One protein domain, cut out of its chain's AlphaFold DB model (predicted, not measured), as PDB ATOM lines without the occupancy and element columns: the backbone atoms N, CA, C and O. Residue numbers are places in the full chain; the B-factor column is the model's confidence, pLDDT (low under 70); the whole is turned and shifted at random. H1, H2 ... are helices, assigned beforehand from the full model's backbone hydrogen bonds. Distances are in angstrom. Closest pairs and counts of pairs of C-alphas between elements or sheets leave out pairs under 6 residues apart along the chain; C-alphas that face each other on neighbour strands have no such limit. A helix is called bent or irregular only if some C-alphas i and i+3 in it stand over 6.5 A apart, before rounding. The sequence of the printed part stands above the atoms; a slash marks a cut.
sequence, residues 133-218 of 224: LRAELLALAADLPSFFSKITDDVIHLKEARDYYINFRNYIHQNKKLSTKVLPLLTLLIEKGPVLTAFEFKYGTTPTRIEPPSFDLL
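This is residues 133 to 218 of the 224 residues of an uncharacterized protein of Oesophagostomum dentatum (UniProt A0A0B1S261). Two helices joined end to end, the long bent H1 and then H2, make a bowed spine along the longest axis, and the rest of the chain folds back along one side of it. In that return H3 packs on H1b, the second arm of H1, the short H4 sits beyond H3, and a long link runs on to the small H5 beside H1a, the first arm; the contacts are few. The printed part has 86 residues with five named helices, in the order H1, H2, H3, H4, H5, and no named strand; its class is all helix. It is only just loose, close to extended, with a radius of gyration of the C-alphas of 17.6 A, and spans 58 by 27 by 16 A, a rod.

By its hydrogen bonds H1, residues 133 to 156, was assigned as one helix, but it is bent: C-alphas 142 and 145 are 6.7 A apart. Its arm H1a, residues 133 to 142, is 14.1 A long and begins at C-alpha 133 (298.587, 70.408, 16.044). Its arm H1b, residues 145 to 156, is 16.6 A long. H2, residues 159 to 172, is 20.0 A long and ends at C-alpha 172 (324.344, 21.800, 7.859). H3, residues 184 to 195, is 15.6 A long and irregular: C-alphas 191 and 194 are 9.7 A apart. H4, residues 198 to 203, measures 8.6 A. H5, residues 215 to 218, measures 5.5 A and ends at C-alpha 218 (304.578, 71.196, 24.397).

H1a and H1b stand at a shallow tilt of 29 degrees. H1b and H2 meet only through their link. H1b touches H3, opposite ways at a steep tilt of 43 degrees; their closest C-alphas, those of Ser 149 and Pro 194, are 5.2 A apart. H2 and H3 are close but not clearly touching, with the C-alphas of Lys 159 and Ile 190 closest at 7.0 A. H3 and H4 are also close but not clearly touching, with the C-alphas of Leu 185 and Phe 201 closest at 6.9 A. H1a touches H5; the C-alphas of Ala 135 and Leu 218 are closest, at 5.2 A. H4 and H5 are apart. In H1a, H1b, H2 and H4 every O i to N i+4 pair is within hydrogen-bond range; in H3 6 of 8 are, and H5 is too short for such a pair.

The C-alphas farthest apart, those of Leu 133 and Gln 174, are 58.3 A apart, while the first and last printed C-alphas are 10.3 A apart. The printed part has no cut. The links H2 to H3 and H4 to H5 are long, with 11 residues each; H1 to H2 and H3 to H4 are tight. The mean pLDDT of the printed part is 79.1, and residues 133 to 136, 177 to 179 and 212 to 218 are under 70.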
ATOM      1  N   LEU A 133     297.897  71.355  16.930       65.06
ATOM      2  CA  LEU A 133     298.587  70.408  16.044       65.06
ATOM      3  C   LEU A 133     300.018  70.115  16.512       65.06
ATOM      4  O   LEU A 133     300.474  68.973  16.467       65.06
ATOM      5  N   ARG A 134     300.721  71.144  16.995       64.44
ATOM      6  CA  ARG A 134     302.079  70.997  17.513       64.44
ATOM      7  C   ARG A 134     302.113  70.114  18.759       64.44
ATOM      8  O   ARG A 134     302.975  69.242  18.856       64.44
ATOM      9  N   ALA A 135     301.182  70.322  19.688       66.25
ATOM     10  CA  ALA A 135     301.092  69.552  20.921       66.25
ATOM     11  C   ALA A 135     300.665  68.099  20.661       66.25
ATOM     12  O   ALA A 135     301.244  67.177  21.229       66.25
ATOM     13  N   GLU A 136     299.716  67.885  19.751       67.69
ATOM     14  CA  GLU A 136     299.212  66.556  19.387       67.69
ATOM     15  C   GLU A 136     300.283  65.705  18.683       67.69
ATOM     16  O   GLU A 136     300.486  64.542  19.036       67.69
ATOM     17  N   LEU A 137     301.040  66.289  17.745       70.56
ATOM     18  CA  LEU A 137     302.159  65.602  17.086       70.56
ATOM     19  C   LEU A 137     303.285  65.255  18.068       70.56
ATOM     20  O   LEU A 137     303.874  64.178  17.984       70.56
ATOM     21  N   LEU A 138     303.584  66.156  19.007       71.75
ATOM     22  CA  LEU A 138     304.586  65.914  20.042       71.75
ATOM     23  C   LEU A 138     304.117  64.868  21.067       71.75
ATOM     24  O   LEU A 138     304.940  64.078  21.521       71.75
ATOM     25  N   ALA A 139     302.823  64.807  21.391       73.38
ATOM     26  CA  ALA A 139     302.251  63.760  22.237       73.38
ATOM     27  C   ALA A 139     302.334  62.380  21.565       73.38
ATOM     28  O   ALA A 139     302.725  61.407  22.206       73.38
ATOM     29  N   LEU A 140     302.064  62.302  20.257       73.56
ATOM     30  CA  LEU A 140     302.257  61.071  19.489       73.56
ATOM     31  C   LEU A 140     303.738  60.660  19.468       73.56
ATOM     32  O   LEU A 140     304.066  59.503  19.719       73.56
ATOM     33  N   ALA A 141     304.645  61.616  19.245       76.75
ATOM     34  CA  ALA A 141     306.088  61.388  19.322       76.75
ATOM     35  C   ALA A 141     306.554  60.929  20.718       76.75
ATOM     36  O   ALA A 141     307.523  60.177  20.816       76.75
ATOM     37  N   ALA A 142     305.869  61.348  21.786       77.31
ATOM     38  CA  ALA A 142     306.150  60.925  23.156       77.31
ATOM     39  C   ALA A 142     305.688  59.487  23.454       77.31
ATOM     40  O   ALA A 142     306.260  58.850  24.337       77.31
ATOM     41  N   ASP A 143     304.702  58.961  22.720       78.69
ATOM     42  CA  ASP A 143     304.223  57.580  22.882       78.69
ATOM     43  C   ASP A 143     305.056  56.555  22.084       78.69
ATOM     44  O   ASP A 143     305.111  55.374  22.432       78.69
ATOM     45  N   LEU A 144     305.790  56.998  21.055       79.31
ATOM     46  CA  LEU A 144     306.663  56.133  20.245       79.31
ATOM     47  C   LEU A 144     307.651  55.278  21.073       79.31
ATOM     48  O   LEU A 144     307.766  54.086  20.787       79.31
ATOM     49  N   PRO A 145     308.361  55.809  22.090       83.12
ATOM     50  CA  PRO A 145     309.234  55.002  22.944       83.12
ATOM     51  C   PRO A 145     308.504  53.852  23.648       83.12
ATOM     52  O   PRO A 145     309.042  52.749  23.739       83.12
ATOM     53  N   SER A 146     307.269  54.087  24.108       82.88
ATOM     54  CA  SER A 146     306.445  53.072  24.777       82.88
ATOM     55  C   SER A 146     306.048  51.965  23.794       82.88
ATOM     56  O   SER A 146     306.146  50.774  24.099       82.88
ATOM     57  N   PHE A 147     305.676  52.364  22.576       83.44
ATOM     58  CA  PHE A 147     305.337  51.466  21.482       83.44
ATOM     59  C   PHE A 147     306.530  50.602  21.060       83.44
ATOM     60  O   PHE A 147     306.399  49.383  20.949       83.44
ATOM     61  N   PHE A 148     307.707  51.206  20.877       83.94
ATOM     62  CA  PHE A 148     308.909  50.458  20.524       83.94
ATOM     63  C   PHE A 148     309.350  49.511  21.632       83.94
ATOM     64  O   PHE A 148     309.735  48.394  21.303       83.94
ATOM     65  N   SER A 149     309.223  49.900  22.909       85.12
ATOM     66  CA  SER A 149     309.505  49.004  24.039       85.12
ATOM     67  C   SER A 149     308.691  47.719  23.940       85.12
ATOM     68  O   SER A 149     309.283  46.644  23.935       85.12
ATOM     69  N   LYS A 150     307.368  47.833  23.739       87.06
ATOM     70  CA  LYS A 150     306.468  46.676  23.584       87.06
ATOM     71  C   LYS A 150     306.908  45.755  22.446       87.06
ATOM     72  O   LYS A 150     306.973  44.547  22.623       87.06
ATOM     73  N   ILE A 151     307.270  46.327  21.295       85.50
ATOM     74  CA  ILE A 151     307.755  45.541  20.153       85.50
ATOM     75  C   ILE A 151     309.064  44.826  20.493       85.50
ATOM     76  O   ILE A 151     309.225  43.656  20.156       85.50
ATOM     77  N   THR A 152     310.020  45.501  21.133       85.94
ATOM     78  CA  THR A 152     311.273  44.847  21.533       85.94
ATOM     79  C   THR A 152     311.059  43.758  22.572       85.94
ATOM     80  O   THR A 152     311.727  42.733  22.476       85.94
ATOM     81  N   ASP A 153     310.104  43.930  23.486       87.94
ATOM     82  CA  ASP A 153     309.728  42.904  24.459       87.94
ATOM     83  C   ASP A 153     309.169  41.659  23.750       87.94
ATOM     84  O   ASP A 153     309.627  40.543  24.005       87.94
ATOM     85  N   ASP A 154     308.292  41.844  22.759       87.50
ATOM     86  CA  ASP A 154     307.775  40.746  21.931       87.50
ATOM     87  C   ASP A 154     308.893  40.049  21.130       87.50
ATOM     88  O   ASP A 154     308.935  38.822  20.996       87.50
ATOM     89  N   VAL A 155     309.846  40.827  20.609       87.56
ATOM     90  CA  VAL A 155     310.978  40.329  19.815       87.56
ATOM     91  C   VAL A 155     311.941  39.467  20.642       87.56
ATOM     92  O   VAL A 155     312.559  38.552  20.086       87.56
ATOM     93  N   ILE A 156     312.054  39.677  21.960       87.69
ATOM     94  CA  ILE A 156     312.893  38.845  22.844       87.69
ATOM     95  C   ILE A 156     312.454  37.377  22.805       87.69
ATOM     96  O   ILE A 156     313.307  36.484  22.827       87.69
ATOM     97  N   HIS A 157     311.156  37.102  22.653       88.94
ATOM     98  CA  HIS A 157     310.633  35.737  22.552       88.94
ATOM     99  C   HIS A 157     311.111  34.989  21.296       88.94
ATOM    100  O   HIS A 157     311.127  33.761  21.271       88.94
ATOM    101  N   LEU A 158     311.586  35.701  20.267       88.25
ATOM    102  CA  LEU A 158     312.152  35.096  19.056       88.25
ATOM    103  C   LEU A 158     313.602  34.619  19.234       88.25
ATOM    104  O   LEU A 158     314.173  34.033  18.308       88.25
ATOM    105  N   LYS A 159     314.217  34.846  20.405       87.00
ATOM    106  CA  LYS A 159     315.603  34.459  20.699       87.00
ATOM    107  C   LYS A 159     315.858  32.973  20.475       87.00
ATOM    108  O   LYS A 159     316.812  32.637  19.782       87.00
ATOM    109  N   GLU A 160     315.001  32.111  21.008       87.44
ATOM    110  CA  GLU A 160     315.168  30.656  20.935       87.44
ATOM    111  C   GLU A 160     315.052  30.142  19.495       87.44
ATOM    112  O   GLU A 160     315.874  29.344  19.046       87.44
ATOM    113  N   ALA A 161     314.089  30.666  18.731       87.88
ATOM    114  CA  ALA A 161     313.922  30.339  17.316       87.88
ATOM    115  C   ALA A 161     315.134  30.785  16.478       87.88
ATOM    116  O   ALA A 161     315.601  30.060  15.594       87.88
ATOM    117  N   ARG A 162     315.686  31.966  16.784       85.94
ATOM    118  CA  ARG A 162     316.905  32.491  16.157       85.94
ATOM    119  C   ARG A 162     318.124  31.633  16.499       85.94
ATOM    120  O   ARG A 162     318.893  31.307  15.596       85.94
ATOM    121  N   ASP A 163     318.282  31.229  17.757       86.81
ATOM    122  CA  ASP A 163     319.398  30.390  18.209       86.81
ATOM    123  C   ASP A 163     319.320  28.986  17.587       86.81
ATOM    124  O   ASP A 163     320.325  28.463  17.097       86.81
ATOM    125  N   TYR A 164     318.114  28.413  17.495       88.31
ATOM    126  CA  TYR A 164     317.868  27.170  16.764       88.31
ATOM    127  C   TYR A 164     318.290  27.286  15.296       88.31
ATOM    128  O   TYR A 164     319.027  26.434  14.798       88.31
ATOM    129  N   TYR A 165     317.888  28.358  14.607       86.50
ATOM    130  CA  TYR A 165     318.255  28.580  13.207       86.50
ATOM    131  C   TYR A 165     319.775  28.718  13.012       86.50
ATOM    132  O   TYR A 165     320.330  28.153  12.067       86.50
ATOM    133  N   ILE A 166     320.468  29.419  13.917       84.25
ATOM    134  CA  ILE A 166     321.934  29.537  13.890       84.25
ATOM    135  C   ILE A 166     322.590  28.162  14.073       84.25
ATOM    136  O   ILE A 166     323.470  27.798  13.289       84.25
ATOM    137  N   ASN A 167     322.141  27.378  15.055       85.81
ATOM    138  CA  ASN A 167     322.674  26.042  15.327       85.81
ATOM    139  C   ASN A 167     322.410  25.067  14.172       85.81
ATOM    140  O   ASN A 167     323.318  24.353  13.748       85.81
ATOM    141  N   PHE A 168     321.201  25.090  13.607       85.94
ATOM    142  CA  PHE A 168     320.831  24.291  12.442       85.94
ATOM    143  C   PHE A 168     321.698  24.634  11.225       85.94
ATOM    144  O   PHE A 168     322.257  23.747  10.579       85.94
ATOM    145  N   ARG A 169     321.890  25.927  10.943       82.62
ATOM    146  CA  ARG A 169     322.776  26.393   9.868       82.62
ATOM    147  C   ARG A 169     324.216  25.920  10.080       82.62
ATOM    148  O   ARG A 169     324.836  25.424   9.142       82.62
ATOM    149  N   ASN A 170     324.748  26.052  11.296       83.56
ATOM    150  CA  ASN A 170     326.111  25.621  11.623       83.56
ATOM    151  C   ASN A 170     326.294  24.109  11.441       83.56
ATOM    152  O   ASN A 170     327.313  23.682  10.894       83.56
ATOM    153  N   TYR A 171     325.286  23.320  11.825       85.06
ATOM    154  CA  TYR A 171     325.256  21.874  11.623       85.06
ATOM    155  C   TYR A 171     325.295  21.500  10.131       85.06
ATOM    156  O   TYR A 171     326.183  20.759   9.709       85.06
ATOM    157  N   ILE A 172     324.406  22.074   9.308       85.12
ATOM    158  CA  ILE A 172     324.344  21.800   7.859       85.12
ATOM    159  C   ILE A 172     325.645  22.188   7.143       85.12
ATOM    160  O   ILE A 172     326.094  21.493   6.233       85.12
ATOM    161  N   HIS A 173     326.282  23.283   7.561       82.50
ATOM    162  CA  HIS A 173     327.507  23.781   6.933       82.50
ATOM    163  C   HIS A 173     328.804  23.290   7.595       82.50
ATOM    164  O   HIS A 173     329.873  23.812   7.268       82.50
ATOM    165  N   GLN A 174     328.741  22.298   8.494       81.69
ATOM    166  CA  GLN A 174     329.908  21.708   9.170       81.69
ATOM    167  C   GLN A 174     330.823  22.768   9.813       81.69
ATOM    168  O   GLN A 174     332.046  22.713   9.691       81.69
ATOM    169  N   ASN A 175     330.231  23.779  10.454       72.38
ATOM    170  CA  ASN A 175     330.941  24.899  11.086       72.38
ATOM    171  C   ASN A 175     331.845  25.734  10.149       72.38
ATOM    172  O   ASN A 175     332.723  26.463  10.619       72.38
ATOM    173  N   LYS A 176     331.637  25.697   8.823       73.56
ATOM    174  CA  LYS A 176     332.321  26.617   7.899       73.56
ATOM    175  C   LYS A 176     331.828  28.053   8.118       73.56
ATOM    176  O   LYS A 176     330.628  28.321   8.064       73.56
ATOM    177  N   LYS A 177     332.755  28.998   8.330       65.19
ATOM    178  CA  LYS A 177     332.435  30.429   8.489       65.19
ATOM    179  C   LYS A 177     331.863  30.991   7.184       65.19
ATOM    180  O   LYS A 177     332.589  31.186   6.214       65.19
ATOM    181  N   LEU A 178     330.564  31.266   7.169       63.53
ATOM    182  CA  LEU A 178     329.892  31.968   6.075       63.53
ATOM    183  C   LEU A 178     330.021  33.486   6.270       63.53
ATOM    184  O   LEU A 178     329.861  33.980   7.382       63.53
ATOM    185  N   SER A 179     330.273  34.216   5.180       60.53
ATOM    186  CA  SER A 179     330.519  35.672   5.184       60.53
ATOM    187  C   SER A 179     329.313  36.508   5.661       60.53
ATOM    188  O   SER A 179     329.466  37.608   6.189       60.53
ATOM    189  N   THR A 180     328.092  35.982   5.529       70.88
ATOM    190  CA  THR A 180     326.860  36.738   5.803       70.88
ATOM    191  C   THR A 180     326.396  36.593   7.254       70.88
ATOM    192  O   THR A 180     326.131  35.476   7.719       70.88
ATOM    193  N   LYS A 181     326.231  37.737   7.938       72.38
ATOM    194  CA  LYS A 181     325.593  37.839   9.260       72.38
ATOM    195  C   LYS A 181     324.122  37.423   9.166       72.38
ATOM    196  O   LYS A 181     323.388  37.925   8.320       72.38
ATOM    197  N   VAL A 182     323.696  36.504  10.026       75.38
ATOM    198  CA  VAL A 182     322.315  36.000  10.064       75.38
ATOM    199  C   VAL A 182     321.459  36.938  10.896       75.38
ATOM    200  O   VAL A 182     321.812  37.217  12.036       75.38
ATOM    201  N   LEU A 183     320.346  37.403  10.320       81.62
ATOM    202  CA  LEU A 183     319.342  38.237  10.991       81.62
ATOM    203  C   LEU A 183     319.978  39.359  11.847       81.62
ATOM    204  O   LEU A 183     319.768  39.412  13.062       81.62
ATOM    205  N   PRO A 184     320.792  40.247  11.238       83.19
ATOM    206  CA  PRO A 184     321.591  41.224  11.977       83.19
ATOM    207  C   PRO A 184     320.727  42.201  12.781       83.19
ATOM    208  O   PRO A 184     321.081  42.534  13.905       83.19
ATOM    209  N   LEU A 185     319.571  42.607  12.244       83.62
ATOM    210  CA  LEU A 185     318.635  43.487  12.945       83.62
ATOM    211  C   LEU A 185     318.005  42.795  14.160       83.62
ATOM    212  O   LEU A 185     317.987  43.368  15.238       83.62
ATOM    213  N   LEU A 186     317.545  41.550  13.998       84.56
ATOM    214  CA  LEU A 186     316.954  40.770  15.088       84.56
ATOM    215  C   LEU A 186     317.966  40.532  16.213       84.56
ATOM    216  O   LEU A 186     317.637  40.656  17.385       84.56
ATOM    217  N   THR A 187     319.215  40.233  15.850       83.81
ATOM    218  CA  THR A 187     320.304  40.042  16.814       83.81
ATOM    219  C   THR A 187     320.544  41.314  17.623       83.81
ATOM    220  O   THR A 187     320.551  41.262  18.848       83.81
ATOM    221  N   LEU A 188     320.639  42.461  16.947       84.06
ATOM    222  CA  LEU A 188     320.835  43.755  17.596       84.06
ATOM    223  C   LEU A 188     319.633  44.189  18.447       84.06
ATOM    224  O   LEU A 188     319.835  44.758  19.515       84.06
ATOM    225  N   LEU A 189     318.400  43.906  18.014       85.31
ATOM    226  CA  LEU A 189     317.186  44.203  18.783       85.31
ATOM    227  C   LEU A 189     317.092  43.359  20.055       85.31
ATOM    228  O   LEU A 189     316.705  43.880  21.092       85.31
ATOM    229  N   ILE A 190     317.490  42.084  20.011       85.06
ATOM    230  CA  ILE A 190     317.503  41.224  21.204       85.06
ATOM    231  C   ILE A 190     318.633  41.623  22.170       85.06
ATOM    232  O   ILE A 190     318.481  41.481  23.379       85.06
ATOM    233  N   GLU A 191     319.767  42.109  21.660       81.94
ATOM    234  CA  GLU A 191     320.915  42.518  22.485       81.94
ATOM    235  C   GLU A 191     320.754  43.907  23.116       81.94
ATOM    236  O   GLU A 191     321.146  44.100  24.265       81.94
ATOM    237  N   LYS A 192     320.214  44.880  22.372       81.31
ATOM    238  CA  LYS A 192     320.137  46.294  22.789       81.31
ATOM    239  C   LYS A 192     318.722  46.784  23.105       81.31
ATOM    240  O   LYS A 192     318.577  47.856  23.693       81.31
ATOM    241  N   GLY A 193     317.689  46.028  22.733       82.56
ATOM    242  CA  GLY A 193     316.296  46.373  23.007       82.56
ATOM    243  C   GLY A 193     315.886  47.733  22.418       82.56
ATOM    244  O   GLY A 193     316.345  48.093  21.327       82.56
ATOM    245  N   PRO A 194     315.039  48.513  23.119       79.06
ATOM    246  CA  PRO A 194     314.459  49.758  22.598       79.06
ATOM    247  C   PRO A 194     315.473  50.900  22.444       79.06
ATOM    248  O   PRO A 194     315.153  51.940  21.876       79.06
ATOM    249  N   VAL A 195     316.702  50.720  22.937       80.00
ATOM    250  CA  VAL A 195     317.787  51.711  22.860       80.00
ATOM    251  C   VAL A 195     318.538  51.624  21.521       80.00
ATOM    252  O   VAL A 195     319.361  52.487  21.215       80.00
ATOM    253  N   LEU A 196     318.259  50.605  20.697       82.75
ATOM    254  CA  LEU A 196     318.898  50.437  19.394       82.75
ATOM    255  C   LEU A 196     318.591  51.620  18.468       82.75
ATOM    256  O   LEU A 196     317.442  51.892  18.124       82.75
ATOM    257  N   THR A 197     319.643  52.268  17.973       83.31
ATOM    258  CA  THR A 197     319.498  53.362  17.008       83.31
ATOM    259  C   THR A 197     319.651  52.889  15.561       83.31
ATOM    260  O   THR A 197     320.430  51.987  15.244       83.31
ATOM    261  N   ALA A 198     318.967  53.567  14.631       82.94
ATOM    262  CA  ALA A 198     319.165  53.346  13.195       82.94
ATOM    263  C   ALA A 198     320.627  53.595  12.762       82.94
ATOM    264  O   ALA A 198     321.121  52.968  11.823       82.94
ATOM    265  N   PHE A 199     321.331  54.485  13.472       83.38
ATOM    266  CA  PHE A 199     322.753  54.751  13.273       83.38
ATOM    267  C   PHE A 199     323.612  53.523  13.608       83.38
ATOM    268  O   PHE A 199     324.432  53.111  12.789       83.38
ATOM    269  N   GLU A 200     323.376  52.884  14.757       82.62
ATOM    270  CA  GLU A 200     324.078  51.656  15.154       82.62
ATOM    271  C   GLU A 200     323.822  50.502  14.197       82.62
ATOM    272  O   GLU A 200     324.750  49.763  13.870       82.62
ATOM    273  N   PHE A 201     322.589  50.360  13.710       82.31
ATOM    274  CA  PHE A 201     322.275  49.339  12.716       82.31
ATOM    275  C   PHE A 201     323.046  49.559  11.405       82.31
ATOM    276  O   PHE A 201     323.572  48.608  10.827       82.31
ATOM    277  N   LYS A 202     323.145  50.813  10.945       83.31
ATOM    278  CA  LYS A 202     323.774  51.150   9.662       83.31
ATOM    279  C   LYS A 202     325.304  51.145   9.713       83.31
ATOM    280  O   LYS A 202     325.934  50.718   8.750       83.31
ATOM    281  N   TYR A 203     325.897  51.625  10.806       81.88
ATOM    282  CA  TYR A 203     327.342  51.866  10.904       81.88
ATOM    283  C   TYR A 203     328.056  50.972  11.924       81.88
ATOM    284  O   TYR A 203     329.280  51.029  12.027       81.88
ATOM    285  N   GLY A 204     327.327  50.148  12.684       76.44
ATOM    286  CA  GLY A 204     327.899  49.226  13.670       76.44
ATOM    287  C   GLY A 204     328.573  49.903  14.869       76.44
ATOM    288  O   GLY A 204     329.215  49.220  15.661       76.44
ATOM    289  N   THR A 205     328.446  51.225  15.005       79.44
ATOM    290  CA  THR A 205     329.059  52.037  16.063       79.44
ATOM    291  C   THR A 205     327.987  52.811  16.818       79.44
ATOM    292  O   THR A 205     327.001  53.254  16.227       79.44
ATOM    293  N   THR A 206     328.164  52.948  18.133       78.00
ATOM    294  CA  THR A 206     327.235  53.699  18.986       78.00
ATOM    295  C   THR A 206     327.365  55.197  18.709       78.00
ATOM    296  O   THR A 206     328.491  55.698  18.631       78.00
ATOM    297  N   PRO A 207     326.248  55.925  18.523       82.00
ATOM    298  CA  PRO A 207     326.281  57.359  18.280       82.00
ATOM    299  C   PRO A 207     326.892  58.103  19.471       82.00
ATOM    300  O   PRO A 207     326.682  57.743  20.625       82.00
ATOM    301  N   THR A 208     327.615  59.185  19.183       80.44
ATOM    302  CA  THR A 208     328.272  60.029  20.196       80.44
ATOM    303  C   THR A 208     327.273  60.704  21.138       80.44
ATOM    304  O   THR A 208     327.594  60.974  22.292       80.44
ATOM    305  N   ARG A 209     326.057  60.983  20.655       79.50
ATOM    306  CA  ARG A 209     324.964  61.572  21.433       79.50
ATOM    307  C   ARG A 209     323.625  61.225  20.788       79.50
ATOM    308  O   ARG A 209     323.509  61.260  19.566       79.50
ATOM    309  N   ILE A 210     322.624  60.921  21.611       79.19
ATOM    310  CA  ILE A 210     321.224  60.783  21.197       79.19
ATOM    311  C   ILE A 210     320.478  61.976  21.789       79.19
ATOM    312  O   ILE A 210     320.462  62.153  23.006       79.19
ATOM    313  N   GLU A 211     319.912  62.821  20.934       77.25
ATOM    314  CA  GLU A 211     319.114  63.973  21.355       77.25
ATOM    315  C   GLU A 211     317.629  63.619  21.206       77.25
ATOM    316  O   GLU A 211     317.169  63.421  20.077       77.25
ATOM    317  N   PRO A 212     316.872  63.481  22.311       69.19
ATOM    318  CA  PRO A 212     315.435  63.283  22.219       69.19
ATOM    319  C   PRO A 212     314.762  64.565  21.703       69.19
ATOM    320  O   PRO A 212     315.299  65.664  21.883       69.19
ATOM    321  N   PRO A 213     313.577  64.459  21.082       67.62
ATOM    322  CA  PRO A 213     312.808  65.636  20.703       67.62
ATOM    323  C   PRO A 213     312.540  66.520  21.933       67.62
ATOM    324  O   PRO A 213     312.176  66.039  23.002       67.62
ATOM    325  N   SER A 214     312.746  67.831  21.781       66.69
ATOM    326  CA  SER A 214     312.565  68.815  22.855       66.69
ATOM    327  C   SER A 214     311.084  68.981  23.197       66.69
ATOM    328  O   SER A 214     310.375  69.777  22.574       66.69
ATOM    329  N   PHE A 215     310.630  68.269  24.224       65.50
ATOM    330  CA  PHE A 215     309.255  68.334  24.720       65.50
ATOM    331  C   PHE A 215     308.911  69.642  25.450       65.50
ATOM    332  O   PHE A 215     307.734  69.929  25.624       65.50
ATOM    333  N   ASP A 216     309.886  70.509  25.763       62.56
ATOM    334  CA  ASP A 216     309.652  71.872  26.296       62.56
ATOM    335  C   ASP A 216     308.775  72.742  25.374       62.56
ATOM    336  O   ASP A 216     308.222  73.769  25.768       62.56
ATOM    337  N   LEU A 217     308.644  72.327  24.114       58.12
ATOM    338  CA  LEU A 217     307.798  72.948  23.105       58.12
ATOM    339  C   LEU A 217     306.317  72.543  23.210       58.12
ATOM    340  O   LEU A 217     305.514  73.155  22.514       58.12
ATOM    341  N   LEU A 218     305.962  71.564  24.056       54.94
ATOM    342  CA  LEU A 218     304.578  71.196  24.397       54.94
ATOM    343  C   LEU A 218     303.882  72.255  25.263       54.94
ATOM    344  O   LEU A 218     302.661  72.347  25.256       54.94
TER     345      LEU A 218